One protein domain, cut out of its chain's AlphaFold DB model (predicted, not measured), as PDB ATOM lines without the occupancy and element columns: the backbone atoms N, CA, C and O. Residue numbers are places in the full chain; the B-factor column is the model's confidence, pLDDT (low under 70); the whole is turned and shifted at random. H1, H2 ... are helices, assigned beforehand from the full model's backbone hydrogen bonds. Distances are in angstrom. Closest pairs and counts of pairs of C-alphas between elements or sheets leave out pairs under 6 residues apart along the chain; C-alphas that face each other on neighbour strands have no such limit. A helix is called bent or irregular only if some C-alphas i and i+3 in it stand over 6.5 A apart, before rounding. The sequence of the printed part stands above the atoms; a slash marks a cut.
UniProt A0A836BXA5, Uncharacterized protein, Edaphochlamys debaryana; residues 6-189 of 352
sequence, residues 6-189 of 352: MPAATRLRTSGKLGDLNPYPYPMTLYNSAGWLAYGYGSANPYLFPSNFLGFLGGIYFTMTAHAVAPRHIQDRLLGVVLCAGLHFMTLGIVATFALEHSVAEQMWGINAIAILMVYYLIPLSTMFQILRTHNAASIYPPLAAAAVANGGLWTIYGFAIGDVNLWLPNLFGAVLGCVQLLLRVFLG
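AT A GLANCE: This is residues 6 to 189 of the 352 residues of an uncharacterized protein of Edaphochlamys debaryana (UniProt A0A836BXA5). Six long helices run back and forth roughly along one axis: H2, H3, H4 and H5 form an up-and-down bundle, and H6 and H7 form a hairpin that packs on H5 through H7. Short H1 packs on residues 62 to 69 of H3, and the bundle is open between H4 and H5, which come close near their shared link and then spread apart. The printed part has 184 residues with seven named helices, H1 to H7 in chain order, and no named strand; the class is all helix. The whole is compact, with a radius of gyration of the C-alphas of 17.6 A and spans of 49 by 39 by 26 A.

IN THESE COORDINATES: H1 is residues 6 to 15, beginning at C-alpha 6 (-38.661, -46.155, -26.094). H2 is residues 25 to 42, 25.5 A from first to last C-alpha. H3, residues 46 to 69, is 35.8 A long with a kink of 25 degrees near residue 53; it is irregular, but only just, with C-alphas 47 and 50 6.8 A apart. H4, residues 72 to 98, is 38.3 A long, and H5, residues 102 to 134, is the longest at 48.8 A, beginning at C-alpha 102 (-66.479, -21.579, -15.690). H6, residues 142 to 162, is 30.3 A long. H7, residues 165 to 188, is 34.2 A long and ends at C-alpha 188 (-29.902, -29.882, -47.123); it is neither bent nor irregular, but only just, with C-alphas 167 and 170 6.4 A apart.

HOW THE PARTS SIT: In the bundle of H2, H3, H4 and H5, each helix runs against the one before it. H2 and H3 are the hubs, touching 3 helices each. They form a hairpin at a shallow tilt of 26 degrees, the closest C-alphas being those of Leu 30 and Gly 59 at 4.3 A. H2 touches H5, opposite ways, with C-alphas of Gly 42 and Glu 106 closest at 4.8 A. H2 touches H4 with residues 27 to 31 alone, the same way at 8 degrees, closest at the C-alphas of Tyr 31 and Ala 85, 6.2 A. H3 and H4 form a hairpin, closest at the C-alphas of His 67 and Gln 75, 5.2 A. H4 and H5 are close but not clearly touching, their closest C-alphas, of Ala 96 and Ala 105, being 5.1 A apart. H1 touches H3, the same way, with C-alphas of Ala 9 and Phe 62 closest at 6.5 A. H5 touches H7, the same way at 9 degrees, closest at the C-alphas of Gly 110 and Asn 166, 5.6 A. H6 and H7 form a hairpin at 25 degrees, closest at the C-alphas of Thr 156 and Trp 168, 4.0 A. H6 is apart from H2 and H5, for instance. Every O i to N i+4 pair is within hydrogen-bond range in H1, H2 and H6; the counts are 16 of 20 in H3, 22 of 23 in H4, 27 of 29 in H5 and 18 of 20 in H7.

THE WHOLE: The two C-alphas farthest apart, of Phe 98 and Gly 189, are 53.7 A apart. The printed part has no cut and no long link. The mean pLDDT of the printed part is 92.9, and no printed residue is under 70.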
ATOM      1  N   MET A   6     -38.822 -44.816 -26.681       85.19
ATOM      2  CA  MET A   6     -38.661 -46.155 -26.094       85.19
ATOM      3  C   MET A   6     -37.282 -46.786 -26.342       85.19
ATOM      4  O   MET A   6     -36.682 -47.248 -25.372       85.19
ATOM      5  N   PRO A   7     -36.708 -46.770 -27.562       84.31
ATOM      6  CA  PRO A   7     -35.357 -47.292 -27.776       84.31
ATOM      7  C   PRO A   7     -34.307 -46.549 -26.941       84.31
ATOM      8  O   PRO A   7     -33.385 -47.157 -26.397       84.31
ATOM      9  N   ALA A   8     -34.474 -45.233 -26.789       82.88
ATOM     10  CA  ALA A   8     -33.589 -44.410 -25.980       82.88
ATOM     11  C   ALA A   8     -33.735 -44.726 -24.482       82.88
ATOM     12  O   ALA A   8     -32.731 -44.872 -23.791       82.88
ATOM     13  N   ALA A   9     -34.960 -44.918 -23.993       85.12
ATOM     14  CA  ALA A   9     -35.240 -45.331 -22.620       85.12
ATOM     15  C   ALA A   9     -34.650 -46.712 -22.304       85.12
ATOM     16  O   ALA A   9     -34.002 -46.884 -21.273       85.12
ATOM     17  N   THR A  10     -34.799 -47.679 -23.212       85.62
ATOM     18  CA  THR A  10     -34.166 -48.996 -23.078       85.62
ATOM     19  C   THR A  10     -32.650 -48.859 -22.995       85.62
ATOM     20  O   THR A  10     -32.050 -49.424 -22.086       85.62
ATOM     21  N   ARG A  11     -32.036 -48.041 -23.864       85.25
ATOM     22  CA  ARG A  11     -30.591 -47.773 -23.834       85.25
ATOM     23  C   ARG A  11     -30.138 -47.145 -22.517       85.25
ATOM     24  O   ARG A  11     -29.103 -47.542 -21.989       85.25
ATOM     25  N   LEU A  12     -30.890 -46.192 -21.967       87.94
ATOM     26  CA  LEU A  12     -30.584 -45.591 -20.662       87.94
ATOM     27  C   LEU A  12     -30.611 -46.647 -19.551       87.94
ATOM     28  O   LEU A  12     -29.700 -46.701 -18.729       87.94
ATOM     29  N   ARG A  13     -31.621 -47.524 -19.555       86.75
ATOM     30  CA  ARG A  13     -31.781 -48.571 -18.536       86.75
ATOM     31  C   ARG A  13     -30.734 -49.676 -18.636       86.75
ATOM     32  O   ARG A  13     -30.330 -50.189 -17.600       86.75
ATOM     33  N   THR A  14     -30.308 -50.047 -19.842       88.81
ATOM     34  CA  THR A  14     -29.293 -51.095 -20.034       88.81
ATOM     35  C   THR A  14     -27.876 -50.578 -19.814       88.81
ATOM     36  O   THR A  14     -27.070 -51.267 -19.201       88.81
ATOM     37  N   SER A  15     -27.565 -49.365 -20.279       87.69
ATOM     38  CA  SER A  15     -26.223 -48.781 -20.134       87.69
ATOM     39  C   SER A  15     -25.968 -48.155 -18.761       87.69
ATOM     40  O   SER A  15     -24.811 -47.985 -18.377       87.69
ATOM     41  N   GLY A  16     -27.027 -47.767 -18.041       86.38
ATOM     42  CA  GLY A  16     -26.933 -47.062 -16.761       86.38
ATOM     43  C   GLY A  16     -26.319 -45.662 -16.862       86.38
ATOM     44  O   GLY A  16     -25.949 -45.085 -15.843       86.38
ATOM     45  N   LYS A  17     -26.170 -45.115 -18.075       84.12
ATOM     46  CA  LYS A  17     -25.508 -43.832 -18.333       84.12
ATOM     47  C   LYS A  17     -26.371 -42.962 -19.237       84.12
ATOM     48  O   LYS A  17     -26.924 -43.445 -20.221       84.12
ATOM     49  N   LEU A  18     -26.432 -41.665 -18.932       85.31
ATOM     50  CA  LEU A  18     -27.149 -40.692 -19.761       85.31
ATOM     51  C   LEU A  18     -26.488 -40.496 -21.141       85.31
ATOM     52  O   LEU A  18     -27.186 -40.421 -22.152       85.31
ATOM     53  N   GLY A  19     -25.150 -40.468 -21.190       81.69
ATOM     54  CA  GLY A  19     -24.393 -40.178 -22.414       81.69
ATOM     55  C   GLY A  19     -24.741 -38.799 -22.986       81.69
ATOM     56  O   GLY A  19     -25.021 -37.875 -22.227       81.69
ATOM     57  N   ASP A  20     -24.793 -38.696 -24.315       80.12
ATOM     58  CA  ASP A  20     -25.127 -37.458 -25.046       80.12
ATOM     59  C   ASP A  20     -26.640 -37.242 -25.225       80.12
ATOM     60  O   ASP A  20     -27.093 -36.413 -26.018       80.12
ATOM     61  N   LEU A  21     -27.465 -38.023 -24.523       84.50
ATOM     62  CA  LEU A  21     -28.909 -37.892 -24.618       84.50
ATOM     63  C   LEU A  21     -29.374 -36.624 -23.900       84.50
ATOM     64  O   LEU A  21     -29.144 -36.459 -22.705       84.50
ATOM     65  N   ASN A  22     -30.118 -35.773 -24.606       86.88
ATOM     66  CA  ASN A  22     -30.797 -34.630 -24.006       86.88
ATOM     67  C   ASN A  22     -32.057 -35.088 -23.234       86.88
ATOM     68  O   ASN A  22     -32.999 -35.569 -23.870       86.88
ATOM     69  N   PRO A  23     -32.123 -34.931 -21.895       90.00
ATOM     70  CA  PRO A  23     -33.251 -35.409 -21.098       90.00
ATOM     71  C   PRO A  23     -34.386 -34.386 -20.940       90.00
ATOM     72  O   PRO A  23     -35.474 -34.761 -20.510       90.00
ATOM     73  N   TYR A  24     -34.168 -33.108 -21.274       90.00
ATOM     74  CA  TYR A  24     -35.150 -32.033 -21.073       90.00
ATOM     75  C   TYR A  24     -36.476 -32.200 -21.844       90.00
ATOM     76  O   TYR A  24     -37.511 -31.785 -21.319       90.00
ATOM     77  N   PRO A  25     -36.529 -32.835 -23.034       90.00
ATOM     78  CA  PRO A  25     -37.795 -33.081 -23.722       90.00
ATOM     79  C   PRO A  25     -38.788 -33.945 -22.929       90.00
ATOM     80  O   PRO A  25     -39.995 -33.841 -23.157       90.00
ATOM     81  N   TYR A  26     -38.325 -34.785 -21.996       92.19
ATOM     82  CA  TYR A  26     -39.195 -35.688 -21.233       92.19
ATOM     83  C   TYR A  26     -40.107 -34.955 -20.237       92.19
ATOM     84  O   TYR A  26     -41.329 -35.068 -20.392       92.19
ATOM     85  N   PRO A  27     -39.592 -34.146 -19.287       94.56
ATOM     86  CA  PRO A  27     -40.456 -33.381 -18.390       94.56
ATOM     87  C   PRO A  27     -41.252 -32.302 -19.134       94.56
ATOM     88  O   PRO A  27     -42.370 -31.995 -18.737       94.56
ATOM     89  N   MET A  28     -40.749 -31.776 -20.257       93.56
ATOM     90  CA  MET A  28     -41.520 -30.848 -21.097       93.56
ATOM     91  C   MET A  28     -42.722 -31.527 -21.767       93.56
ATOM     92  O   MET A  28     -43.789 -30.929 -21.874       93.56
ATOM     93  N   THR A  29     -42.582 -32.791 -22.182       93.25
ATOM     94  CA  THR A  29     -43.700 -33.578 -22.733       93.25
ATOM     95  C   THR A  29     -44.742 -33.872 -21.660       93.25
ATOM     96  O   THR A  29     -45.941 -33.772 -21.929       93.25
ATOM     97  N   LEU A  30     -44.293 -34.181 -20.439       95.75
ATOM     98  CA  LEU A  30     -45.165 -34.311 -19.275       95.75
ATOM     99  C   LEU A  30     -45.943 -33.010 -19.021       95.75
ATOM    100  O   LEU A  30     -47.167 -33.043 -18.915       95.75
ATOM    101  N   TYR A  31     -45.239 -31.874 -18.994       96.88
ATOM    102  CA  TYR A  31     -45.824 -30.559 -18.743       96.88
ATOM    103  C   TYR A  31     -46.861 -30.165 -19.806       96.88
ATOM    104  O   TYR A  31     -47.978 -29.775 -19.471       96.88
ATOM    105  N   ASN A  32     -46.539 -30.365 -21.089       96.25
ATOM    106  CA  ASN A  32     -47.468 -30.133 -22.195       96.25
ATOM    107  C   ASN A  32     -48.707 -31.036 -22.115       96.25
ATOM    108  O   ASN A  32     -49.830 -30.561 -22.248       96.25
ATOM    109  N   SER A  33     -48.517 -32.331 -21.851       96.75
ATOM    110  CA  SER A  33     -49.631 -33.282 -21.754       96.75
ATOM    111  C   SER A  33     -50.574 -32.935 -20.600       96.75
ATOM    112  O   SER A  33     -51.789 -32.981 -20.764       96.75
ATOM    113  N   ALA A  34     -50.029 -32.521 -19.451       97.62
ATOM    114  CA  ALA A  34     -50.818 -32.038 -18.321       97.62
ATOM    115  C   ALA A  34     -51.637 -30.784 -18.675       97.62
ATOM    116  O   ALA A  34     -52.806 -30.698 -18.308       97.62
ATOM    117  N   GLY A  35     -51.061 -29.855 -19.448       97.44
ATOM    118  CA  GLY A  35     -51.754 -28.653 -19.921       97.44
ATOM    119  C   GLY A  35     -52.976 -28.974 -20.775       97.44
ATOM    120  O   GLY A  35     -54.058 -28.446 -20.529       97.44
ATOM    121  N   TRP A  36     -52.832 -29.901 -21.723       97.69
ATOM    122  CA  TRP A  36     -53.943 -30.345 -22.568       97.69
ATOM    123  C   TRP A  36     -54.989 -31.176 -21.821       97.69
ATOM    124  O   TRP A  36     -56.169 -31.086 -22.149       97.69
ATOM    125  N   LEU A  37     -54.594 -31.950 -20.805       97.56
ATOM    126  CA  LEU A  37     -55.544 -32.632 -19.918       97.56
ATOM    127  C   LEU A  37     -56.369 -31.628 -19.104       97.56
ATOM    128  O   LEU A  37     -57.589 -31.764 -19.034       97.56
ATOM    129  N   ALA A  38     -55.723 -30.607 -18.535       96.62
ATOM    130  CA  ALA A  38     -56.406 -29.550 -17.793       96.62
ATOM    131  C   ALA A  38     -57.349 -28.745 -18.701       96.62
ATOM    132  O   ALA A  38     -58.484 -28.469 -18.318       96.62
ATOM    133  N   TYR A  39     -56.924 -28.446 -19.931       97.19
ATOM    134  CA  TYR A  39     -57.783 -27.800 -20.920       97.19
ATOM    135  C   TYR A  39     -58.964 -28.673 -21.346       97.19
ATOM    136  O   TYR A  39     -60.089 -28.186 -21.377       97.19
ATOM    137  N   GLY A  40     -58.752 -29.964 -21.613       95.75
ATOM    138  CA  GLY A  40     -59.841 -30.888 -21.944       95.75
ATOM    139  C   GLY A  40     -60.867 -31.021 -20.819       95.75
ATOM    140  O   GLY A  40     -62.061 -31.105 -21.090       95.75
ATOM    141  N   TYR A  41     -60.416 -30.971 -19.563       93.94
ATOM    142  CA  TYR A  41     -61.308 -30.893 -18.409       93.94
ATOM    143  C   TYR A  41     -62.081 -29.565 -18.373       93.94
ATOM    144  O   TYR A  41     -63.307 -29.581 -18.314       93.94
ATOM    145  N   GLY A  42     -61.383 -28.427 -18.465       92.75
ATOM    146  CA  GLY A  42     -61.994 -27.095 -18.378       92.75
ATOM    147  C   GLY A  42     -62.941 -26.744 -19.532       92.75
ATOM    148  O   GLY A  42     -63.897 -26.012 -19.322       92.75
ATOM    149  N   SER A  43     -62.707 -27.289 -20.727       92.81
ATOM    150  CA  SER A  43     -63.557 -27.108 -21.920       92.81
ATOM    151  C   SER A  43     -64.623 -28.198 -22.088       92.81
ATOM    152  O   SER A  43     -65.308 -28.241 -23.108       92.81
ATOM    153  N   ALA A  44     -64.746 -29.120 -21.123       92.38
ATOM    154  CA  ALA A  44     -65.619 -30.293 -21.210       92.38
ATOM    155  C   ALA A  44     -65.448 -31.096 -22.523       92.38
ATOM    156  O   ALA A  44     -66.406 -31.654 -23.061       92.38
ATOM    157  N   ASN A  45     -64.214 -31.178 -23.034       92.94
ATOM    158  CA  ASN A  45     -63.860 -31.843 -24.286       92.94
ATOM    159  C   ASN A  45     -63.106 -33.163 -24.009       92.94
ATOM    160  O   ASN A  45     -61.870 -33.180 -23.924       92.94
ATOM    161  N   PRO A  46     -63.816 -34.303 -23.889       93.06
ATOM    162  CA  PRO A  46     -63.215 -35.577 -23.493       93.06
ATOM    163  C   PRO A  46     -62.263 -36.157 -24.547       93.06
ATOM    164  O   PRO A  46     -61.422 -36.991 -24.216       93.06
ATOM    165  N   TYR A  47     -62.349 -35.721 -25.806       94.44
ATOM    166  CA  TYR A  47     -61.522 -36.245 -26.897       94.44
ATOM    167  C   TYR A  47     -60.039 -35.882 -26.754       94.44
ATOM    168  O   TYR A  47     -59.179 -36.580 -27.292       94.44
ATOM    169  N   LEU A  48     -59.721 -34.843 -25.976       94.38
ATOM    170  CA  LEU A  48     -58.346 -34.489 -25.621       94.38
ATOM    171  C   LEU A  48     -57.727 -35.477 -24.621       94.38
ATOM    172  O   LEU A  48     -56.501 -35.543 -24.508       94.38
ATOM    173  N   PHE A  49     -58.534 -36.253 -23.895       93.25
ATOM    174  CA  PHE A  49     -58.054 -37.045 -22.767       93.25
ATOM    175  C   PHE A  49     -57.184 -38.244 -23.176       93.25
ATOM    176  O   PHE A  49     -56.065 -38.338 -22.673       93.25
ATOM    177  N   PRO A  50     -57.595 -39.149 -24.088       93.75
ATOM    178  CA  PRO A  50     -56.859 -40.396 -24.316       93.75
ATOM    179  C   PRO A  50     -55.414 -40.183 -24.783       93.75
ATOM    180  O   PRO A  50     -54.485 -40.791 -24.250       93.75
ATOM    181  N   SER A  51     -55.200 -39.287 -25.750       92.44
ATOM    182  CA  SER A  51     -53.870 -39.003 -26.299       92.44
ATOM    183  C   SER A  51     -52.956 -38.327 -25.282       92.44
ATOM    184  O   SER A  51     -51.796 -38.716 -25.139       92.44
ATOM    185  N   ASN A  52     -53.473 -37.331 -24.558       95.62
ATOM    186  CA  ASN A  52     -52.682 -36.573 -23.597       95.62
ATOM    187  C   ASN A  52     -52.464 -37.356 -22.301       95.62
ATOM    188  O   ASN A  52     -51.410 -37.227 -21.693       95.62
ATOM    189  N   PHE A  53     -53.371 -38.253 -21.918       95.62
ATOM    190  CA  PHE A  53     -53.167 -39.155 -20.787       95.62
ATOM    191  C   PHE A  53     -52.023 -40.137 -21.057       95.62
ATOM    192  O   PHE A  53     -51.125 -40.291 -20.230       95.62
ATOM    193  N   LEU A  54     -51.978 -40.729 -22.253       94.38
ATOM    194  CA  LEU A  54     -50.835 -41.546 -22.670       94.38
ATOM    195  C   LEU A  54     -49.539 -40.727 -22.737       94.38
ATOM    196  O   LEU A  54     -48.482 -41.216 -22.336       94.38
ATOM    197  N   GLY A  55     -49.612 -39.478 -23.208       93.81
ATOM    198  CA  GLY A  55     -48.477 -38.553 -23.215       93.81
ATOM    199  C   GLY A  55     -47.971 -38.216 -21.814       93.81
ATOM    200  O   GLY A  55     -46.764 -38.202 -21.582       93.81
ATOM    201  N   PHE A  56     -48.884 -38.041 -20.863       96.06
ATOM    202  CA  PHE A  56     -48.591 -37.786 -19.459       96.06
ATOM    203  C   PHE A  56     -47.902 -38.994 -18.811       96.06
ATOM    204  O   PHE A  56     -46.815 -38.855 -18.250       96.06
ATOM    205  N   LEU A  57     -48.456 -40.202 -18.966       95.69
ATOM    206  CA  LEU A  57     -47.841 -41.431 -18.451       95.69
ATOM    207  C   LEU A  57     -46.465 -41.697 -19.073       95.69
ATOM    208  O   LEU A  57     -45.509 -42.009 -18.360       95.69
ATOM    209  N   GLY A  58     -46.341 -41.526 -20.392       93.50
ATOM    210  CA  GLY A  58     -45.062 -41.627 -21.091       93.50
ATOM    211  C   GLY A  58     -44.058 -40.589 -20.587       93.50
ATOM    212  O   GLY A  58     -42.915 -40.928 -20.290       93.50
ATOM    213  N   GLY A  59     -44.493 -39.341 -20.413       94.44
ATOM    214  CA  GLY A  59     -43.689 -38.253 -19.862       94.44
ATOM    215  C   GLY A  59     -43.148 -38.573 -18.469       94.44
ATOM    216  O   GLY A  59     -41.951 -38.402 -18.239       94.44
ATOM    217  N   ILE A  60     -43.980 -39.116 -17.570       95.56
ATOM    218  CA  ILE A  60     -43.538 -39.608 -16.255       95.56
ATOM    219  C   ILE A  60     -42.481 -40.695 -16.434       95.56
ATOM    220  O   ILE A  60     -41.376 -40.576 -15.907       95.56
ATOM    221  N   TYR A  61     -42.800 -41.739 -17.199       94.62
ATOM    222  CA  TYR A  61     -41.923 -42.891 -17.382       94.62
ATOM    223  C   TYR A  61     -40.537 -42.496 -17.913       94.62
ATOM    224  O   TYR A  61     -39.510 -42.895 -17.351       94.62
ATOM    225  N   PHE A  62     -40.488 -41.677 -18.966       93.50
ATOM    226  CA  PHE A  62     -39.232 -41.234 -19.567       93.50
ATOM    227  C   PHE A  62     -38.464 -40.273 -18.659       93.50
ATOM    228  O   PHE A  62     -37.243 -40.396 -18.551       93.50
ATOM    229  N   THR A  63     -39.157 -39.377 -17.951       95.31
ATOM    230  CA  THR A  63     -38.516 -38.461 -16.995       95.31
ATOM    231  C   THR A  63     -37.878 -39.234 -15.847       95.31
ATOM    232  O   THR A  63     -36.717 -38.993 -15.530       95.31
ATOM    233  N   MET A  64     -38.584 -40.211 -15.269       94.81
ATOM    234  CA  MET A  64     -38.046 -41.051 -14.193       94.81
ATOM    235  C   MET A  64     -36.867 -41.901 -14.671       94.81
ATOM    236  O   MET A  64     -35.853 -42.005 -13.983       94.81
ATOM    237  N   THR A  65     -36.968 -42.462 -15.878       93.69
ATOM    238  CA  THR A  65     -35.884 -43.247 -16.479       93.69
ATOM    239  C   THR A  65     -34.630 -42.400 -16.694       93.69
ATOM    240  O   THR A  65     -33.533 -42.831 -16.347       93.69
ATOM    241  N   ALA A  66     -34.779 -41.186 -17.231       93.19
ATOM    242  CA  ALA A  66     -33.662 -40.269 -17.430       93.19
ATOM    243  C   ALA A  66     -33.082 -39.778 -16.098       93.19
ATOM    244  O   ALA A  66     -31.866 -39.767 -15.930       93.19
ATOM    245  N   HIS A  67     -33.938 -39.434 -15.134       94.50
ATOM    246  CA  HIS A  67     -33.526 -39.001 -13.804       94.50
ATOM    247  C   HIS A  67     -32.661 -40.063 -13.109       94.50
ATOM    248  O   HIS A  67     -31.613 -39.733 -12.561       94.50
ATOM    249  N   ALA A  68     -33.037 -41.344 -13.184       93.75
ATOM    250  CA  ALA A  68     -32.318 -42.434 -12.520       93.75
ATOM    251  C   ALA A  68     -30.837 -42.563 -12.928       93.75
ATOM    252  O   ALA A  68     -30.028 -43.030 -12.129       93.75
ATOM    253  N   VAL A  69     -30.477 -42.141 -14.144       93.06
ATOM    254  CA  VAL A  69     -29.115 -42.277 -14.699       93.06
ATOM    255  C   VAL A  69     -28.416 -40.938 -14.949       93.06
ATOM    256  O   VAL A  69     -27.261 -40.907 -15.377       93.06
ATOM    257  N   ALA A  70     -29.110 -39.821 -14.723       93.06
ATOM    258  CA  ALA A  70     -28.578 -38.487 -14.949       93.06
ATOM    259  C   ALA A  70     -27.596 -38.056 -13.837       93.06
ATOM    260  O   ALA A  70     -27.763 -38.438 -12.679       93.06
ATOM    261  N   PRO A  71     -26.594 -37.212 -14.143       93.62
ATOM    262  CA  PRO A  71     -25.788 -36.534 -13.128       93.62
ATOM    263  C   PRO A  71     -26.648 -35.686 -12.181       93.62
ATOM    264  O   PRO A  71     -27.670 -35.144 -12.601       93.62
ATOM    265  N   ARG A  72     -26.195 -35.485 -10.935       93.50
ATOM    266  CA  ARG A  72     -26.931 -34.739  -9.887       93.50
ATOM    267  C   ARG A  72     -27.472 -33.385 -10.357       93.50
ATOM    268  O   ARG A  72     -28.663 -33.142 -10.258       93.50
ATOM    269  N   HIS A  73     -26.637 -32.563 -10.989       93.50
ATOM    270  CA  HIS A  73     -27.068 -31.249 -11.479       93.50
ATOM    271  C   HIS A  73     -28.176 -31.315 -12.552       93.50
ATOM    272  O   HIS A  73     -28.931 -30.361 -12.713       93.50
ATOM    273  N   ILE A  74     -28.273 -32.415 -13.309       94.56
ATOM    274  CA  ILE A  74     -29.359 -32.646 -14.271       94.56
ATOM    275  C   ILE A  74     -30.585 -33.194 -13.545       94.56
ATOM    276  O   ILE A  74     -31.687 -32.733 -13.822       94.56
ATOM    277  N   GLN A  75     -30.409 -34.127 -12.605       95.44
ATOM    278  CA  GLN A  75     -31.493 -34.632 -11.754       95.44
ATOM    279  C   GLN A  75     -32.244 -33.484 -11.077       95.44
ATOM    280  O   GLN A  75     -33.462 -33.395 -11.224       95.44
ATOM    281  N   ASP A  76     -31.513 -32.559 -10.452       96.31
ATOM    282  CA  ASP A  76     -32.083 -31.401  -9.760       96.31
ATOM    283  C   ASP A  76     -32.888 -30.509 -10.714       96.31
ATOM    284  O   ASP A  76     -33.960 -30.022 -10.362       96.31
ATOM    285  N   ARG A  77     -32.428 -30.340 -11.962       96.25
ATOM    286  CA  ARG A  77     -33.162 -29.584 -12.990       96.25
ATOM    287  C   ARG A  77     -34.417 -30.311 -13.460       96.25
ATOM    288  O   ARG A  77     -35.456 -29.677 -13.592       96.25
ATOM    289  N   LEU A  78     -34.338 -31.618 -13.720       96.06
ATOM    290  CA  LEU A  78     -35.501 -32.414 -14.128       96.06
ATOM    291  C   LEU A  78     -36.566 -32.406 -13.029       96.06
ATOM    292  O   LEU A  78     -37.737 -32.164 -13.314       96.06
ATOM    293  N   LEU A  79     -36.147 -32.617 -11.780       96.44
ATOM    294  CA  LEU A  79     -37.017 -32.538 -10.615       96.44
ATOM    295  C   LEU A  79     -37.591 -31.127 -10.453       96.44
ATOM    296  O   LEU A  79     -38.794 -30.989 -10.271       96.44
ATOM    297  N   GLY A  80     -36.762 -30.092 -10.597       97.00
ATOM    298  CA  GLY A  80     -37.189 -28.695 -10.560       97.00
ATOM    299  C   GLY A  80     -38.293 -28.396 -11.572       97.00
ATOM    300  O   GLY A  80     -39.322 -27.848 -11.196       97.00
ATOM    301  N   VAL A  81     -38.148 -28.836 -12.828       95.50
ATOM    302  CA  VAL A  81     -39.194 -28.668 -13.854       95.50
ATOM    303  C   VAL A  81     -40.490 -29.376 -13.451       95.50
ATOM    304  O   VAL A  81     -41.559 -28.784 -13.571       95.50
ATOM    305  N   VAL A  82     -40.418 -30.612 -12.945       97.19
ATOM    306  CA  VAL A  82     -41.609 -31.369 -12.515       97.19
ATOM    307  C   VAL A  82     -42.300 -30.705 -11.321       97.19
ATOM    308  O   VAL A  82     -43.525 -30.592 -11.315       97.19
ATOM    309  N   LEU A  83     -41.539 -30.233 -10.332       97.81
ATOM    310  CA  LEU A  83     -42.082 -29.548  -9.159       97.81
ATOM    311  C   LEU A  83     -42.697 -28.197  -9.531       97.81
ATOM    312  O   LEU A  83     -43.820 -27.915  -9.124       97.81
ATOM    313  N   CYS A  84     -42.011 -27.391 -10.345       97.56
ATOM    314  CA  CYS A  84     -42.547 -26.128 -10.847       97.56
ATOM    315  C   CYS A  84     -43.824 -26.345 -11.665       97.56
ATOM    316  O   CYS A  84     -44.796 -25.628 -11.460       97.56
ATOM    317  N   ALA A  85     -43.857 -27.360 -12.534       96.69
ATOM    318  CA  ALA A  85     -45.054 -27.738 -13.278       96.69
ATOM    319  C   ALA A  85     -46.209 -28.144 -12.348       96.69
ATOM    320  O   ALA A  85     -47.340 -27.701 -12.539       96.69
ATOM    321  N   GLY A  86     -45.930 -28.961 -11.328       97.44
ATOM    322  CA  GLY A  86     -46.924 -29.382 -10.342       97.44
ATOM    323  C   GLY A  86     -47.498 -28.207  -9.549       97.44
ATOM    324  O   GLY A  86     -48.715 -28.077  -9.452       97.44
ATOM    325  N   LEU A  87     -46.634 -27.319  -9.046       98.19
ATOM    326  CA  LEU A  87     -47.046 -26.098  -8.347       98.19
ATOM    327  C   LEU A  87     -47.866 -25.181  -9.256       98.19
ATOM    328  O   LEU A  87     -48.923 -24.715  -8.849       98.19
ATOM    329  N   HIS A  88     -47.429 -24.987 -10.502       98.06
ATOM    330  CA  HIS A  88     -48.146 -24.195 -11.499       98.06
ATOM    331  C   HIS A  88     -49.576 -24.705 -11.716       98.06
ATOM    332  O   HIS A  88     -50.533 -23.944 -11.578       98.06
ATOM    333  N   PHE A  89     -49.748 -26.005 -11.979       97.88
ATOM    334  CA  PHE A  89     -51.079 -26.591 -12.163       97.88
ATOM    335  C   PHE A  89     -51.919 -26.593 -10.891       97.88
ATOM    336  O   PHE A  89     -53.127 -26.385 -10.972       97.88
ATOM    337  N   MET A  90     -51.307 -26.796  -9.723       97.88
ATOM    338  CA  MET A  90     -52.008 -26.721  -8.444       97.88
ATOM    339  C   MET A  90     -52.548 -25.307  -8.199       97.88
ATOM    340  O   MET A  90     -53.723 -25.151  -7.871       97.88
ATOM    341  N   THR A  91     -51.728 -24.275  -8.412       98.00
ATOM    342  CA  THR A  91     -52.143 -22.876  -8.274       98.00
ATOM    343  C   THR A  91     -53.253 -22.525  -9.261       98.00
ATOM    344  O   THR A  91     -54.284 -22.003  -8.840       98.00
ATOM    345  N   LEU A  92     -53.098 -22.857 -10.548       97.56
ATOM    346  CA  LEU A  92     -54.149 -22.610 -11.541       97.56
ATOM    347  C   LEU A  92     -55.431 -23.394 -11.235       97.56
ATOM    348  O   LEU A  92     -56.517 -22.858 -11.409       97.56
ATOM    349  N   GLY A  93     -55.323 -24.624 -10.728       96.88
ATOM    350  CA  GLY A  93     -56.470 -25.429 -10.304       96.88
ATOM    351  C   GLY A  93     -57.253 -24.794  -9.157       96.88
ATOM    352  O   GLY A  93     -58.481 -24.733  -9.214       96.88
ATOM    353  N   ILE A  94     -56.558 -24.262  -8.146       97.94
ATOM    354  CA  ILE A  94     -57.183 -23.532  -7.033       97.94
ATOM    355  C   ILE A  94     -57.885 -22.272  -7.555       97.94
ATOM    356  O   ILE A  94     -59.054 -22.052  -7.246       97.94
ATOM    357  N   VAL A  95     -57.208 -21.476  -8.386       97.62
ATOM    358  CA  VAL A  95     -57.785 -20.256  -8.974       97.62
ATOM    359  C   VAL A  95     -59.013 -20.582  -9.830       97.62
ATOM    360  O   VAL A  95     -60.063 -19.976  -9.641       97.62
ATOM    361  N   ALA A  96     -58.924 -21.583 -10.708       96.25
ATOM    362  CA  ALA A  96     -60.037 -22.018 -11.549       96.25
ATOM    363  C   ALA A  96     -61.251 -22.481 -10.737       96.25
ATOM    364  O   ALA A  96     -62.379 -22.217 -11.132       96.25
ATOM    365  N   THR A  97     -61.025 -23.171  -9.617       94.75
ATOM    366  CA  THR A  97     -62.107 -23.775  -8.823       94.75
ATOM    367  C   THR A  97     -62.785 -22.767  -7.898       94.75
ATOM    368  O   THR A  97     -63.996 -22.831  -7.711       94.75
ATOM    369  N   PHE A  98     -62.015 -21.862  -7.288       96.69
ATOM    370  CA  PHE A  98     -62.514 -21.010  -6.203       96.69
ATOM    371  C   PHE A  98     -62.636 -19.531  -6.565       96.69
ATOM    372  O   PHE A  98     -63.315 -18.801  -5.848       96.69
ATOM    373  N   ALA A  99     -61.969 -19.071  -7.627       96.25
ATOM    374  CA  ALA A  99     -61.866 -17.646  -7.937       96.25
ATOM    375  C   ALA A  99     -62.429 -17.256  -9.310       96.25
ATOM    376  O   ALA A  99     -62.603 -16.064  -9.556       96.25
ATOM    377  N   LEU A 100     -62.703 -18.214 -10.201       96.25
ATOM    378  CA  LEU A 100     -63.139 -17.940 -11.570       96.25
ATOM    379  C   LEU A 100     -64.489 -18.583 -11.882       96.25
ATOM    380  O   LEU A 100     -64.803 -19.683 -11.436       96.25
ATOM    381  N   GLU A 101     -65.268 -17.901 -12.718       96.44
ATOM    382  CA  GLU A 101     -66.415 -18.505 -13.390       96.44
ATOM    383  C   GLU A 101     -65.952 -19.516 -14.446       96.44
ATOM    384  O   GLU A 101     -64.852 -19.405 -14.994       96.44
ATOM    385  N   HIS A 102     -66.815 -20.479 -14.782       93.12
ATOM    386  CA  HIS A 102     -66.479 -21.579 -15.690       93.12
ATOM    387  C   HIS A 102     -65.922 -21.106 -17.042       93.12
ATOM    388  O   HIS A 102     -64.894 -21.605 -17.489       93.12
ATOM    389  N   SER A 103     -66.559 -20.124 -17.685       94.25
ATOM    390  CA  SER A 103     -66.128 -19.595 -18.989       94.25
ATOM    391  C   SER A 103     -64.749 -18.928 -18.933       94.25
ATOM    392  O   SER A 103     -63.949 -19.054 -19.860       94.25
ATOM    393  N   VAL A 104     -64.441 -18.246 -17.828       96.31
ATOM    394  CA  VAL A 104     -63.142 -17.599 -17.608       96.31
ATOM    395  C   VAL A 104     -62.068 -18.645 -17.304       96.31
ATOM    396  O   VAL A 104     -60.957 -18.560 -17.828       96.31
ATOM    397  N   ALA A 105     -62.398 -19.662 -16.504       95.81
ATOM    398  CA  ALA A 105     -61.506 -20.782 -16.223       95.81
ATOM    399  C   ALA A 105     -61.173 -21.579 -17.497       95.81
ATOM    400  O   ALA A 105     -60.011 -21.912 -17.723       95.81
ATOM    401  N   GLU A 106     -62.160 -21.837 -18.356       94.69
ATOM    402  CA  GLU A 106     -61.974 -22.475 -19.663       94.69
ATOM    403  C   GLU A 106     -60.985 -21.688 -20.536       94.69
ATOM    404  O   GLU A 106     -60.004 -22.250 -21.035       94.69
ATOM    405  N   GLN A 107     -61.183 -20.370 -20.657       95.06
ATOM    406  CA  GLN A 107     -60.283 -19.502 -21.415       95.06
ATOM    407  C   GLN A 107     -58.864 -19.492 -20.826       95.06
ATOM    408  O   GLN A 107     -57.885 -19.578 -21.571       95.06
ATOM    409  N   MET A 108     -58.735 -19.426 -19.497       97.06
ATOM    410  CA  MET A 108     -57.448 -19.494 -18.802       97.06
ATOM    411  C   MET A 108     -56.714 -20.802 -19.117       97.06
ATOM    412  O   MET A 108     -55.526 -20.776 -19.446       97.06
ATOM    413  N   TRP A 109     -57.406 -21.944 -19.054       97.12
ATOM    414  CA  TRP A 109     -56.812 -23.238 -19.379       97.12
ATOM    415  C   TRP A 109     -56.376 -23.327 -20.842       97.12
ATOM    416  O   TRP A 109     -55.302 -23.869 -21.112       97.12
ATOM    417  N   GLY A 110     -57.154 -22.753 -21.762       96.19
ATOM    418  CA  GLY A 110     -56.801 -22.668 -23.180       96.19
ATOM    419  C   GLY A 110     -55.530 -21.853 -23.403       96.19
ATOM    420  O   GLY A 110     -54.573 -22.349 -23.996       96.19
ATOM    421  N   ILE A 111     -55.467 -20.639 -22.848       96.50
ATOM    422  CA  ILE A 111     -54.280 -19.770 -22.926       96.50
ATOM    423  C   ILE A 111     -53.056 -20.466 -22.321       96.50
ATOM    424  O   ILE A 111     -51.975 -20.446 -22.911       96.50
ATOM    425  N   ASN A 112     -53.222 -21.123 -21.171       97.31
ATOM    426  CA  ASN A 112     -52.156 -21.876 -20.524       97.31
ATOM    427  C   ASN A 112     -51.637 -23.020 -21.412       97.31
ATOM    428  O   ASN A 112     -50.427 -23.157 -21.592       97.31
ATOM    429  N   ALA A 113     -52.531 -23.821 -22.000       96.75
ATOM    430  CA  ALA A 113     -52.148 -24.911 -22.895       96.75
ATOM    431  C   ALA A 113     -51.400 -24.398 -24.140       96.75
ATOM    432  O   ALA A 113     -50.365 -24.959 -24.506       96.75
ATOM    433  N   ILE A 114     -51.858 -23.291 -24.737       96.88
ATOM    434  CA  ILE A 114     -51.173 -22.636 -25.863       96.88
ATOM    435  C   ILE A 114     -49.776 -22.176 -25.449       96.88
ATOM    436  O   ILE A 114     -48.811 -22.464 -26.155       96.88
ATOM    437  N   ALA A 115     -49.647 -21.480 -24.317       96.88
ATOM    438  CA  ALA A 115     -48.367 -20.957 -23.850       96.88
ATOM    439  C   ALA A 115     -47.341 -22.083 -23.653       96.88
ATOM    440  O   ALA A 115     -46.212 -21.991 -24.141       96.88
ATOM    441  N   ILE A 116     -47.753 -23.181 -23.011       96.38
ATOM    442  CA  ILE A 116     -46.903 -24.362 -22.826       96.38
ATOM    443  C   ILE A 116     -46.513 -24.963 -24.182       96.38
ATOM    444  O   ILE A 116     -45.340 -25.271 -24.397       96.38
ATOM    445  N   LEU A 117     -47.463 -25.091 -25.112       95.12
ATOM    446  CA  LEU A 117     -47.201 -25.650 -26.435       95.12
ATOM    447  C   LEU A 117     -46.245 -24.773 -27.263       95.12
ATOM    448  O   LEU A 117     -45.367 -25.300 -27.944       95.12
ATOM    449  N   MET A 118     -46.349 -23.444 -27.178       94.50
ATOM    450  CA  MET A 118     -45.420 -22.533 -27.859       94.50
ATOM    451  C   MET A 118     -43.998 -22.674 -27.318       94.50
ATOM    452  O   MET A 118     -43.052 -22.781 -28.100       94.50
ATOM    453  N   VAL A 119     -43.837 -22.757 -25.993       92.56
ATOM    454  CA  VAL A 119     -42.532 -23.040 -25.372       92.56
ATOM    455  C   VAL A 119     -42.014 -24.412 -25.807       92.56
ATOM    456  O   VAL A 119     -40.831 -24.562 -26.109       92.56
ATOM    457  N   TYR A 120     -42.891 -25.412 -25.910       90.06
ATOM    458  CA  TYR A 120     -42.535 -26.744 -26.394       90.06
ATOM    459  C   TYR A 120     -41.998 -26.714 -27.837       90.06
ATOM    460  O   TYR A 120     -41.025 -27.402 -28.155       90.06
ATOM    461  N   TYR A 121     -42.559 -25.864 -28.703       90.38
ATOM    462  CA  TYR A 121     -42.084 -25.675 -30.078       90.38
ATOM    463  C   TYR A 121     -40.744 -24.941 -30.204       90.38
ATOM    464  O   TYR A 121     -40.115 -25.022 -31.263       90.38
ATOM    465  N   LEU A 122     -40.228 -24.318 -29.140       89.56
ATOM    466  CA  LEU A 122     -38.863 -23.780 -29.155       89.56
ATOM    467  C   LEU A 122     -37.810 -24.883 -29.339       89.56
ATOM    468  O   LEU A 122     -36.739 -24.617 -29.884       89.56
ATOM    469  N   ILE A 123     -38.117 -26.129 -28.951       86.38
ATOM    470  CA  ILE A 123     -37.223 -27.281 -29.129       86.38
ATOM    471  C   ILE A 123     -36.938 -27.533 -30.624       86.38
ATOM    472  O   ILE A 123     -35.779 -27.409 -31.029       86.38
ATOM    473  N   PRO A 124     -37.934 -27.852 -31.479       84.44
ATOM    474  CA  PRO A 124     -37.685 -28.040 -32.907       84.44
ATOM    475  C   PRO A 124     -37.206 -26.760 -33.604       84.44
ATOM    476  O   PRO A 124     -36.412 -26.855 -34.537       84.44
ATOM    477  N   LEU A 125     -37.622 -25.571 -33.153       88.12
ATOM    478  CA  LEU A 125     -37.159 -24.304 -33.728       88.12
ATOM    479  C   LEU A 125     -35.651 -24.090 -33.515       88.12
ATOM    480  O   LEU A 125     -34.941 -23.732 -34.455       88.12
ATOM    481  N   SER A 126     -35.149 -24.387 -32.313       86.88
ATOM    482  CA  SER A 126     -33.713 -24.365 -32.006       86.88
ATOM    483  C   SER A 126     -32.937 -25.348 -32.887       86.88
ATOM    484  O   SER A 126     -31.912 -24.988 -33.470       86.88
ATOM    485  N   THR A 127     -33.465 -26.562 -33.076       86.00
ATOM    486  CA  THR A 127     -32.873 -27.555 -33.983       86.00
ATOM    487  C   THR A 127     -32.813 -27.042 -35.424       86.00
ATOM    488  O   THR A 127     -31.776 -27.165 -36.070       86.00
ATOM    489  N   MET A 128     -33.878 -26.417 -35.937       87.62
ATOM    490  CA  MET A 128     -33.871 -25.843 -37.289       87.62
ATOM    491  C   MET A 128     -32.842 -24.720 -37.443       87.62
ATOM    492  O   MET A 128     -32.133 -24.683 -38.445       87.62
ATOM    493  N   PHE A 129     -32.709 -23.842 -36.446       87.81
ATOM    494  CA  PHE A 129     -31.687 -22.795 -36.458       87.81
ATOM    495  C   PHE A 129     -30.268 -23.382 -36.520       87.81
ATOM    496  O   PHE A 129     -29.435 -22.922 -37.300       87.81
ATOM    497  N   GLN A 130     -30.004 -24.444 -35.753       86.00
ATOM    498  CA  GLN A 130     -28.724 -25.153 -35.809       86.00
ATOM    499  C   GLN A 130     -28.470 -25.752 -37.195       86.00
ATOM    500  O   GLN A 130     -27.382 -25.575 -37.728       86.00
ATOM    501  N   ILE A 131     -29.473 -26.386 -37.805       88.88
ATOM    502  CA  ILE A 131     -29.370 -26.988 -39.144       88.88
ATOM    503  C   ILE A 131     -29.056 -25.942 -40.210       88.88
ATOM    504  O   ILE A 131     -28.223 -26.189 -41.078       88.88
ATOM    505  N   LEU A 132     -29.698 -24.773 -40.149       88.94
ATOM    506  CA  LEU A 132     -29.423 -23.678 -41.079       88.94
ATOM    507  C   LEU A 132     -27.992 -23.154 -40.930       88.94
ATOM    508  O   LEU A 132     -27.360 -22.816 -41.923       88.94
ATOM    509  N   ARG A 133     -27.457 -23.129 -39.705       89.06
ATOM    510  CA  ARG A 133     -26.081 -22.696 -39.439       89.06
ATOM    511  C   ARG A 133     -25.038 -23.734 -39.859       89.06
ATOM    512  O   ARG A 133     -23.983 -23.363 -40.360       89.06
ATOM    513  N   THR A 134     -25.298 -25.017 -39.616       88.75
ATOM    514  CA  THR A 134     -24.350 -26.109 -39.899       88.75
ATOM    515  C   THR A 134     -24.511 -26.699 -41.295       88.75
ATOM    516  O   THR A 134     -23.679 -27.500 -41.717       88.75
ATOM    517  N   HIS A 135     -25.579 -26.330 -42.010       86.88
ATOM    518  CA  HIS A 135     -25.998 -26.940 -43.270       86.88
ATOM    519  C   HIS A 135     -26.102 -28.478 -43.199       86.88
ATOM    520  O   HIS A 135     -25.842 -29.175 -44.181       86.88
ATOM    521  N   ASN A 136     -26.480 -29.024 -42.036       86.31
ATOM    522  CA  ASN A 136     -26.599 -30.465 -41.827       86.31
ATOM    523  C   ASN A 136     -27.890 -30.825 -41.084       86.31
ATOM    524  O   ASN A 136     -28.020 -30.558 -39.893       86.31
ATOM    525  N   ALA A 137     -28.822 -31.498 -41.764       88.00
ATOM    526  CA  ALA A 137     -30.107 -31.899 -41.192       88.00
ATOM    527  C   ALA A 137     -30.093 -33.296 -40.538       88.00
ATOM    528  O   ALA A 137     -31.155 -33.907 -40.385       88.00
ATOM    529  N   ALA A 138     -28.923 -33.828 -40.157       85.06
ATOM    530  CA  ALA A 138     -28.776 -35.159 -39.556       85.06
ATOM    531  C   ALA A 138     -29.645 -35.376 -38.301       85.06
ATOM    532  O   ALA A 138     -30.164 -36.477 -38.115       85.06
ATOM    533  N   SER A 139     -29.871 -34.324 -37.508       82.31
ATOM    534  CA  SER A 139     -30.674 -34.347 -36.275       82.31
ATOM    535  C   SER A 139     -32.184 -34.528 -36.496       82.31
ATOM    536  O   SER A 139     -32.890 -34.923 -35.567       82.31
ATOM    537  N   ILE A 140     -32.699 -34.289 -37.709       85.88
ATOM    538  CA  ILE A 140     -34.117 -34.512 -38.032       85.88
ATOM    539  C   ILE A 140     -34.334 -35.985 -38.359       85.88
ATOM    540  O   ILE A 140     -33.865 -36.472 -39.384       85.88
ATOM    541  N   TYR A 141     -35.114 -36.684 -37.540       86.88
ATOM    542  CA  TYR A 141     -35.578 -38.033 -37.855       86.88
ATOM    543  C   TYR A 141     -36.884 -37.965 -38.681       86.88
ATOM    544  O   TYR A 141     -37.929 -37.616 -38.120       86.88
ATOM    545  N   PRO A 142     -36.872 -38.286 -39.995       86.88
ATOM    546  CA  PRO A 142     -38.011 -38.017 -40.882       86.88
ATOM    547  C   PRO A 142     -39.332 -38.688 -40.468       86.88
ATOM    548  O   PRO A 142     -40.354 -38.003 -40.491       86.88
ATOM    549  N   PRO A 143     -39.361 -39.964 -40.024       87.38
ATOM    550  CA  PRO A 143     -40.603 -40.595 -39.572       87.38
ATOM    551  C   PRO A 143     -41.248 -39.878 -38.383       87.38
ATOM    552  O   PRO A 143     -42.471 -39.768 -38.313       87.38
ATOM    553  N   LEU A 144     -40.440 -39.352 -37.456       86.44
ATOM    554  CA  LEU A 144     -40.952 -38.592 -36.316       86.44
ATOM    555  C   LEU A 144     -41.471 -37.217 -36.740       86.44
ATOM    556  O   LEU A 144     -42.531 -36.814 -36.266       86.44
ATOM    557  N   ALA A 145     -40.775 -36.529 -37.649       89.62
ATOM    558  CA  ALA A 145     -41.229 -35.252 -38.195       89.62
ATOM    559  C   ALA A 145     -42.534 -35.405 -39.002       89.62
ATOM    560  O   ALA A 145     -43.470 -34.638 -38.800       89.62
ATOM    561  N   ALA A 146     -42.654 -36.442 -39.835       91.50
ATOM    562  CA  ALA A 146     -43.887 -36.752 -40.560       91.50
ATOM    563  C   ALA A 146     -45.049 -37.085 -39.611       91.50
ATOM    564  O   ALA A 146     -46.156 -36.573 -39.779       91.50
ATOM    565  N   ALA A 147     -44.794 -37.874 -38.561       91.81
ATOM    566  CA  ALA A 147     -45.791 -38.134 -37.529       91.81
ATOM    567  C   ALA A 147     -46.207 -36.852 -36.779       91.81
ATOM    568  O   ALA A 147     -47.373 -36.724 -36.415       91.81
ATOM    569  N   ALA A 148     -45.287 -35.901 -36.575       91.06
ATOM    570  CA  ALA A 148     -45.582 -34.595 -35.981       91.06
ATOM    571  C   ALA A 148     -46.498 -33.746 -36.863       91.06
ATOM    572  O   ALA A 148     -47.469 -33.186 -36.360       91.06
ATOM    573  N   VAL A 149     -46.229 -33.702 -38.172       95.06
ATOM    574  CA  VAL A 149     -47.081 -33.012 -39.152       95.06
ATOM    575  C   VAL A 149     -48.476 -33.622 -39.175       95.06
ATOM    576  O   VAL A 149     -49.456 -32.892 -39.073       95.06
ATOM    577  N   ALA A 150     -48.580 -34.953 -39.246       95.88
ATOM    578  CA  ALA A 150     -49.869 -35.639 -39.228       95.88
ATOM    579  C   ALA A 150     -50.641 -35.361 -37.930       95.88
ATOM    580  O   ALA A 150     -51.819 -35.022 -37.977       95.88
ATOM    581  N   ASN A 151     -49.976 -35.438 -36.774       94.56
ATOM    582  CA  ASN A 151     -50.589 -35.127 -35.485       94.56
ATOM    583  C   ASN A 151     -51.082 -33.672 -35.418       94.56
ATOM    584  O   ASN A 151     -52.240 -33.441 -35.083       94.56
ATOM    585  N   GLY A 152     -50.231 -32.699 -35.760       94.44
ATOM    586  CA  GLY A 152     -50.609 -31.283 -35.782       94.44
ATOM    587  C   GLY A 152     -51.745 -31.009 -36.769       94.44
ATOM    588  O   GLY A 152     -52.692 -30.304 -36.437       94.44
ATOM    589  N   GLY A 153     -51.716 -31.633 -37.948       97.06
ATOM    590  CA  GLY A 153     -52.776 -31.534 -38.950       97.06
ATOM    591  C   GLY A 153     -54.114 -32.091 -38.462       97.06
ATOM    592  O   GLY A 153     -55.134 -31.425 -38.604       97.06
ATOM    593  N   LEU A 154     -54.120 -33.263 -37.821       96.81
ATOM    594  CA  LEU A 154     -55.340 -33.855 -37.261       96.81
ATOM    595  C   LEU A 154     -55.949 -32.980 -36.158       96.81
ATOM    596  O   LEU A 154     -57.154 -32.734 -36.182       96.81
ATOM    597  N   TRP A 155     -55.134 -32.449 -35.242       97.19
ATOM    598  CA  TRP A 155     -55.617 -31.519 -34.212       97.19
ATOM    599  C   TRP A 155     -56.078 -30.182 -34.786       97.19
ATOM    600  O   TRP A 155     -57.043 -29.608 -34.290       97.19
ATOM    601  N   THR A 156     -55.436 -29.718 -35.858       97.69
ATOM    602  CA  THR A 156     -55.878 -28.535 -36.603       97.69
ATOM    603  C   THR A 156     -57.270 -28.755 -37.182       97.69
ATOM    604  O   THR A 156     -58.172 -27.968 -36.917       97.69
ATOM    605  N   ILE A 157     -57.468 -29.849 -37.925       97.81
ATOM    606  CA  ILE A 157     -58.756 -30.200 -38.536       97.81
ATOM    607  C   ILE A 157     -59.835 -30.355 -37.461       97.81
ATOM    608  O   ILE A 157     -60.923 -29.806 -37.605       97.81
ATOM    609  N   TYR A 158     -59.528 -31.063 -36.371       97.12
ATOM    610  CA  TYR A 158     -60.466 -31.248 -35.269       97.12
ATOM    611  C   TYR A 158     -60.840 -29.921 -34.599       97.12
ATOM    612  O   TYR A 158     -62.026 -29.640 -34.448       97.12
ATOM    613  N   GLY A 159     -59.861 -29.072 -34.265       96.69
ATOM    614  CA  GLY A 159     -60.113 -27.754 -33.678       96.69
ATOM    615  C   GLY A 159     -60.949 -26.853 -34.591       96.69
ATOM    616  O   GLY A 159     -61.867 -26.192 -34.114       96.69
ATOM    617  N   PHE A 160     -60.713 -26.883 -35.909       97.06
ATOM    618  CA  PHE A 160     -61.574 -26.195 -36.874       97.06
ATOM    619  C   PHE A 160     -63.003 -26.746 -36.864       97.06
ATOM    620  O   PHE A 160     -63.951 -25.963 -36.878       97.06
ATOM    621  N   ALA A 161     -63.169 -28.071 -36.810       97.00
ATOM    622  CA  ALA A 161     -64.480 -28.718 -36.826       97.00
ATOM    623  C   ALA A 161     -65.346 -28.356 -35.607       97.00
ATOM    624  O   ALA A 161     -66.562 -28.248 -35.743       97.00
ATOM    625  N   ILE A 162     -64.730 -28.140 -34.439       96.06
ATOM    626  CA  ILE A 162     -65.434 -27.744 -33.207       96.06
ATOM    627  C   ILE A 162     -65.405 -26.230 -32.937       96.06
ATOM    628  O   ILE A 162     -65.937 -25.784 -31.926       96.06
ATOM    629  N   GLY A 163     -64.791 -25.432 -33.818       95.25
ATOM    630  CA  GLY A 163     -64.671 -23.979 -33.646       95.25
ATOM    631  C   GLY A 163     -63.732 -23.537 -32.515       95.25
ATOM    632  O   GLY A 163     -63.838 -22.408 -32.044       95.25
ATOM    633  N   ASP A 164     -62.805 -24.396 -32.086       95.00
ATOM    634  CA  ASP A 164     -61.886 -24.134 -30.978       95.00
ATOM    635  C   ASP A 164     -60.556 -23.549 -31.478       95.00
ATOM    636  O   ASP A 164     -59.654 -24.264 -31.934       95.00
ATOM    637  N   VAL A 165     -60.427 -22.224 -31.360       94.31
ATOM    638  CA  VAL A 165     -59.222 -21.466 -31.742       94.31
ATOM    639  C   VAL A 165     -58.004 -21.838 -30.906       94.31
ATOM    640  O   VAL A 165     -56.893 -21.864 -31.441       94.31
ATOM    641  N   ASN A 166     -58.191 -22.180 -29.630       93.31
ATOM    642  CA  ASN A 166     -57.081 -22.576 -28.768       93.31
ATOM    643  C   ASN A 166     -56.473 -23.901 -29.223       93.31
ATOM    644  O   ASN A 166     -55.296 -24.155 -28.984       93.31
ATOM    645  N   LEU A 167     -57.263 -24.731 -29.905       94.75
ATOM    646  CA  LEU A 167     -56.826 -26.018 -30.411       94.75
ATOM    647  C   LEU A 167     -56.245 -25.926 -31.823       94.75
ATOM    648  O   LEU A 167     -55.125 -26.391 -32.039       94.75
ATOM    649  N   TRP A 168     -56.955 -25.333 -32.790       96.50
ATOM    650  CA  TRP A 168     -56.493 -25.396 -34.184       96.50
ATOM    651  C   TRP A 168     -55.294 -24.493 -34.466       96.50
ATOM    652  O   TRP A 168     -54.377 -24.909 -35.173       96.50
ATOM    653  N   LEU A 169     -55.266 -23.278 -33.913       95.44
ATOM    654  CA  LEU A 169     -54.256 -22.275 -34.251       95.44
ATOM    655  C   LEU A 169     -52.830 -22.708 -33.881       95.44
ATOM    656  O   LEU A 169     -51.961 -22.697 -34.760       95.44
ATOM    657  N   PRO A 170     -52.543 -23.134 -32.636       95.88
ATOM    658  CA  PRO A 170     -51.188 -23.545 -32.296       95.88
ATOM    659  C   PRO A 170     -50.796 -24.863 -32.978       95.88
ATOM    660  O   PRO A 170     -49.636 -25.032 -33.347       95.88
ATOM    661  N   ASN A 171     -51.739 -25.782 -33.207       96.62
ATOM    662  CA  ASN A 171     -51.448 -27.037 -33.902       96.62
ATOM    663  C   ASN A 171     -51.155 -26.822 -35.393       96.62
ATOM    664  O   ASN A 171     -50.277 -27.500 -35.930       96.62
ATOM    665  N   LEU A 172     -51.802 -25.845 -36.037       96.56
ATOM    666  CA  LEU A 172     -51.492 -25.445 -37.409       96.56
ATOM    667  C   LEU A 172     -50.069 -24.899 -37.488       96.56
ATOM    668  O   LEU A 172     -49.296 -25.305 -38.353       96.56
ATOM    669  N   PHE A 173     -49.704 -24.023 -36.550       95.56
ATOM    670  CA  PHE A 173     -48.341 -23.512 -36.443       95.56
ATOM    671  C   PHE A 173     -47.323 -24.653 -36.278       95.56
ATOM    672  O   PHE A 173     -46.340 -24.719 -37.018       95.56
ATOM    673  N   GLY A 174     -47.588 -25.612 -35.387       94.38
ATOM    674  CA  GLY A 174     -46.752 -26.802 -35.216       94.38
ATOM    675  C   GLY A 174     -46.651 -27.676 -36.469       94.38
ATOM    676  O   GLY A 174     -45.565 -28.154 -36.802       94.38
ATOM    677  N   ALA A 175     -47.755 -27.859 -37.196       95.62
ATOM    678  CA  ALA A 175     -47.773 -28.600 -38.454       95.62
ATOM    679  C   ALA A 175     -46.917 -27.905 -39.523       95.62
ATOM    680  O   ALA A 175     -46.108 -28.563 -40.175       95.62
ATOM    681  N   VAL A 176     -47.015 -26.576 -39.645       95.75
ATOM    682  CA  VAL A 176     -46.167 -25.776 -40.543       95.75
ATOM    683  C   VAL A 176     -44.691 -25.922 -40.170       95.75
ATOM    684  O   VAL A 176     -43.876 -26.214 -41.044       95.75
ATOM    685  N   LEU A 177     -44.333 -25.812 -38.884       93.56
ATOM    686  CA  LEU A 177     -42.958 -26.050 -38.426       93.56
ATOM    687  C   LEU A 177     -42.470 -27.469 -38.760       93.56
ATOM    688  O   LEU A 177     -41.309 -27.660 -39.121       93.56
ATOM    689  N   GLY A 178     -43.332 -28.479 -38.643       93.00
ATOM    690  CA  GLY A 178     -43.020 -29.856 -39.033       93.00
ATOM    691  C   GLY A 178     -42.780 -30.006 -40.539       93.00
ATOM    692  O   GLY A 178     -41.831 -30.674 -40.950       93.00
ATOM    693  N   CYS A 179     -43.584 -29.336 -41.368       95.00
ATOM    694  CA  CYS A 179     -43.386 -29.300 -42.815       95.00
ATOM    695  C   CYS A 179     -42.043 -28.656 -43.169       95.00
ATOM    696  O   CYS A 179     -41.288 -29.218 -43.959       95.00
ATOM    697  N   VAL A 180     -41.698 -27.531 -42.534       93.56
ATOM    698  CA  VAL A 180     -40.396 -26.876 -42.728       93.56
ATOM    699  C   VAL A 180     -39.244 -27.814 -42.351       93.56
ATOM    700  O   VAL A 180     -38.290 -27.926 -43.115       93.56
ATOM    701  N   GLN A 181     -39.342 -28.559 -41.244       92.62
ATOM    702  CA  GLN A 181     -38.333 -29.561 -40.867       92.62
ATOM    703  C   GLN A 181     -38.139 -30.635 -41.946       92.62
ATOM    704  O   GLN A 181     -37.005 -30.973 -42.293       92.62
ATOM    705  N   LEU A 182     -39.229 -31.166 -42.503       92.38
ATOM    706  CA  LEU A 182     -39.150 -32.152 -43.583       92.38
ATOM    707  C   LEU A 182     -38.515 -31.560 -44.845       92.38
ATOM    708  O   LEU A 182     -37.653 -32.201 -45.442       92.38
ATOM    709  N   LEU A 183     -38.878 -30.328 -45.215       92.75
ATOM    710  CA  LEU A 183     -38.284 -29.635 -46.360       92.75
ATOM    711  C   LEU A 183     -36.780 -29.421 -46.160       92.75
ATOM    712  O   LEU A 183     -35.997 -29.771 -47.038       92.75
ATOM    713  N   LEU A 184     -36.355 -28.932 -44.991       90.06
ATOM    714  CA  LEU A 184     -34.934 -28.776 -44.666       90.06
ATOM    715  C   LEU A 184     -34.184 -30.107 -44.785       90.06
ATOM    716  O   LEU A 184     -33.097 -30.150 -45.357       90.06
ATOM    717  N   ARG A 185     -34.779 -31.205 -44.305       89.81
ATOM    718  CA  ARG A 185     -34.184 -32.542 -44.410       89.81
ATOM    719  C   ARG A 185     -34.033 -33.016 -45.857       89.81
ATOM    720  O   ARG A 185     -33.042 -33.681 -46.152       89.81
ATOM    721  N   VAL A 186     -34.974 -32.683 -46.739       89.62
ATOM    722  CA  VAL A 186     -34.911 -33.022 -48.170       89.62
ATOM    723  C   VAL A 186     -33.879 -32.163 -48.905       89.62
ATOM    724  O   VAL A 186     -33.086 -32.704 -49.669       89.62
ATOM    725  N   PHE A 187     -33.849 -30.849 -48.661       89.31
ATOM    726  CA  PHE A 187     -33.000 -29.924 -49.421       89.31
ATOM    727  C   PHE A 187     -31.538 -29.890 -48.966       89.31
ATOM    728  O   PHE A 187     -30.643 -29.824 -49.804       89.31
ATOM    729  N   LEU A 188     -31.272 -29.923 -47.657       86.69
ATOM    730  CA  LEU A 188     -29.902 -29.882 -47.123       86.69
ATOM    731  C   LEU A 188     -29.277 -31.280 -47.029       86.69
ATOM    732  O   LEU A 188     -28.054 -31.417 -46.994       86.69
ATOM    733  N   GLY A 189     -30.113 -32.322 -47.002       77.06
ATOM    734  CA  GLY A 189     -29.688 -33.693 -46.765       77.06
ATOM    735  C   GLY A 189     -29.126 -33.908 -45.355       77.06
ATOM    736  O   GLY A 189     -29.039 -33.005 -44.520       77.06
TER     737      GLY A 189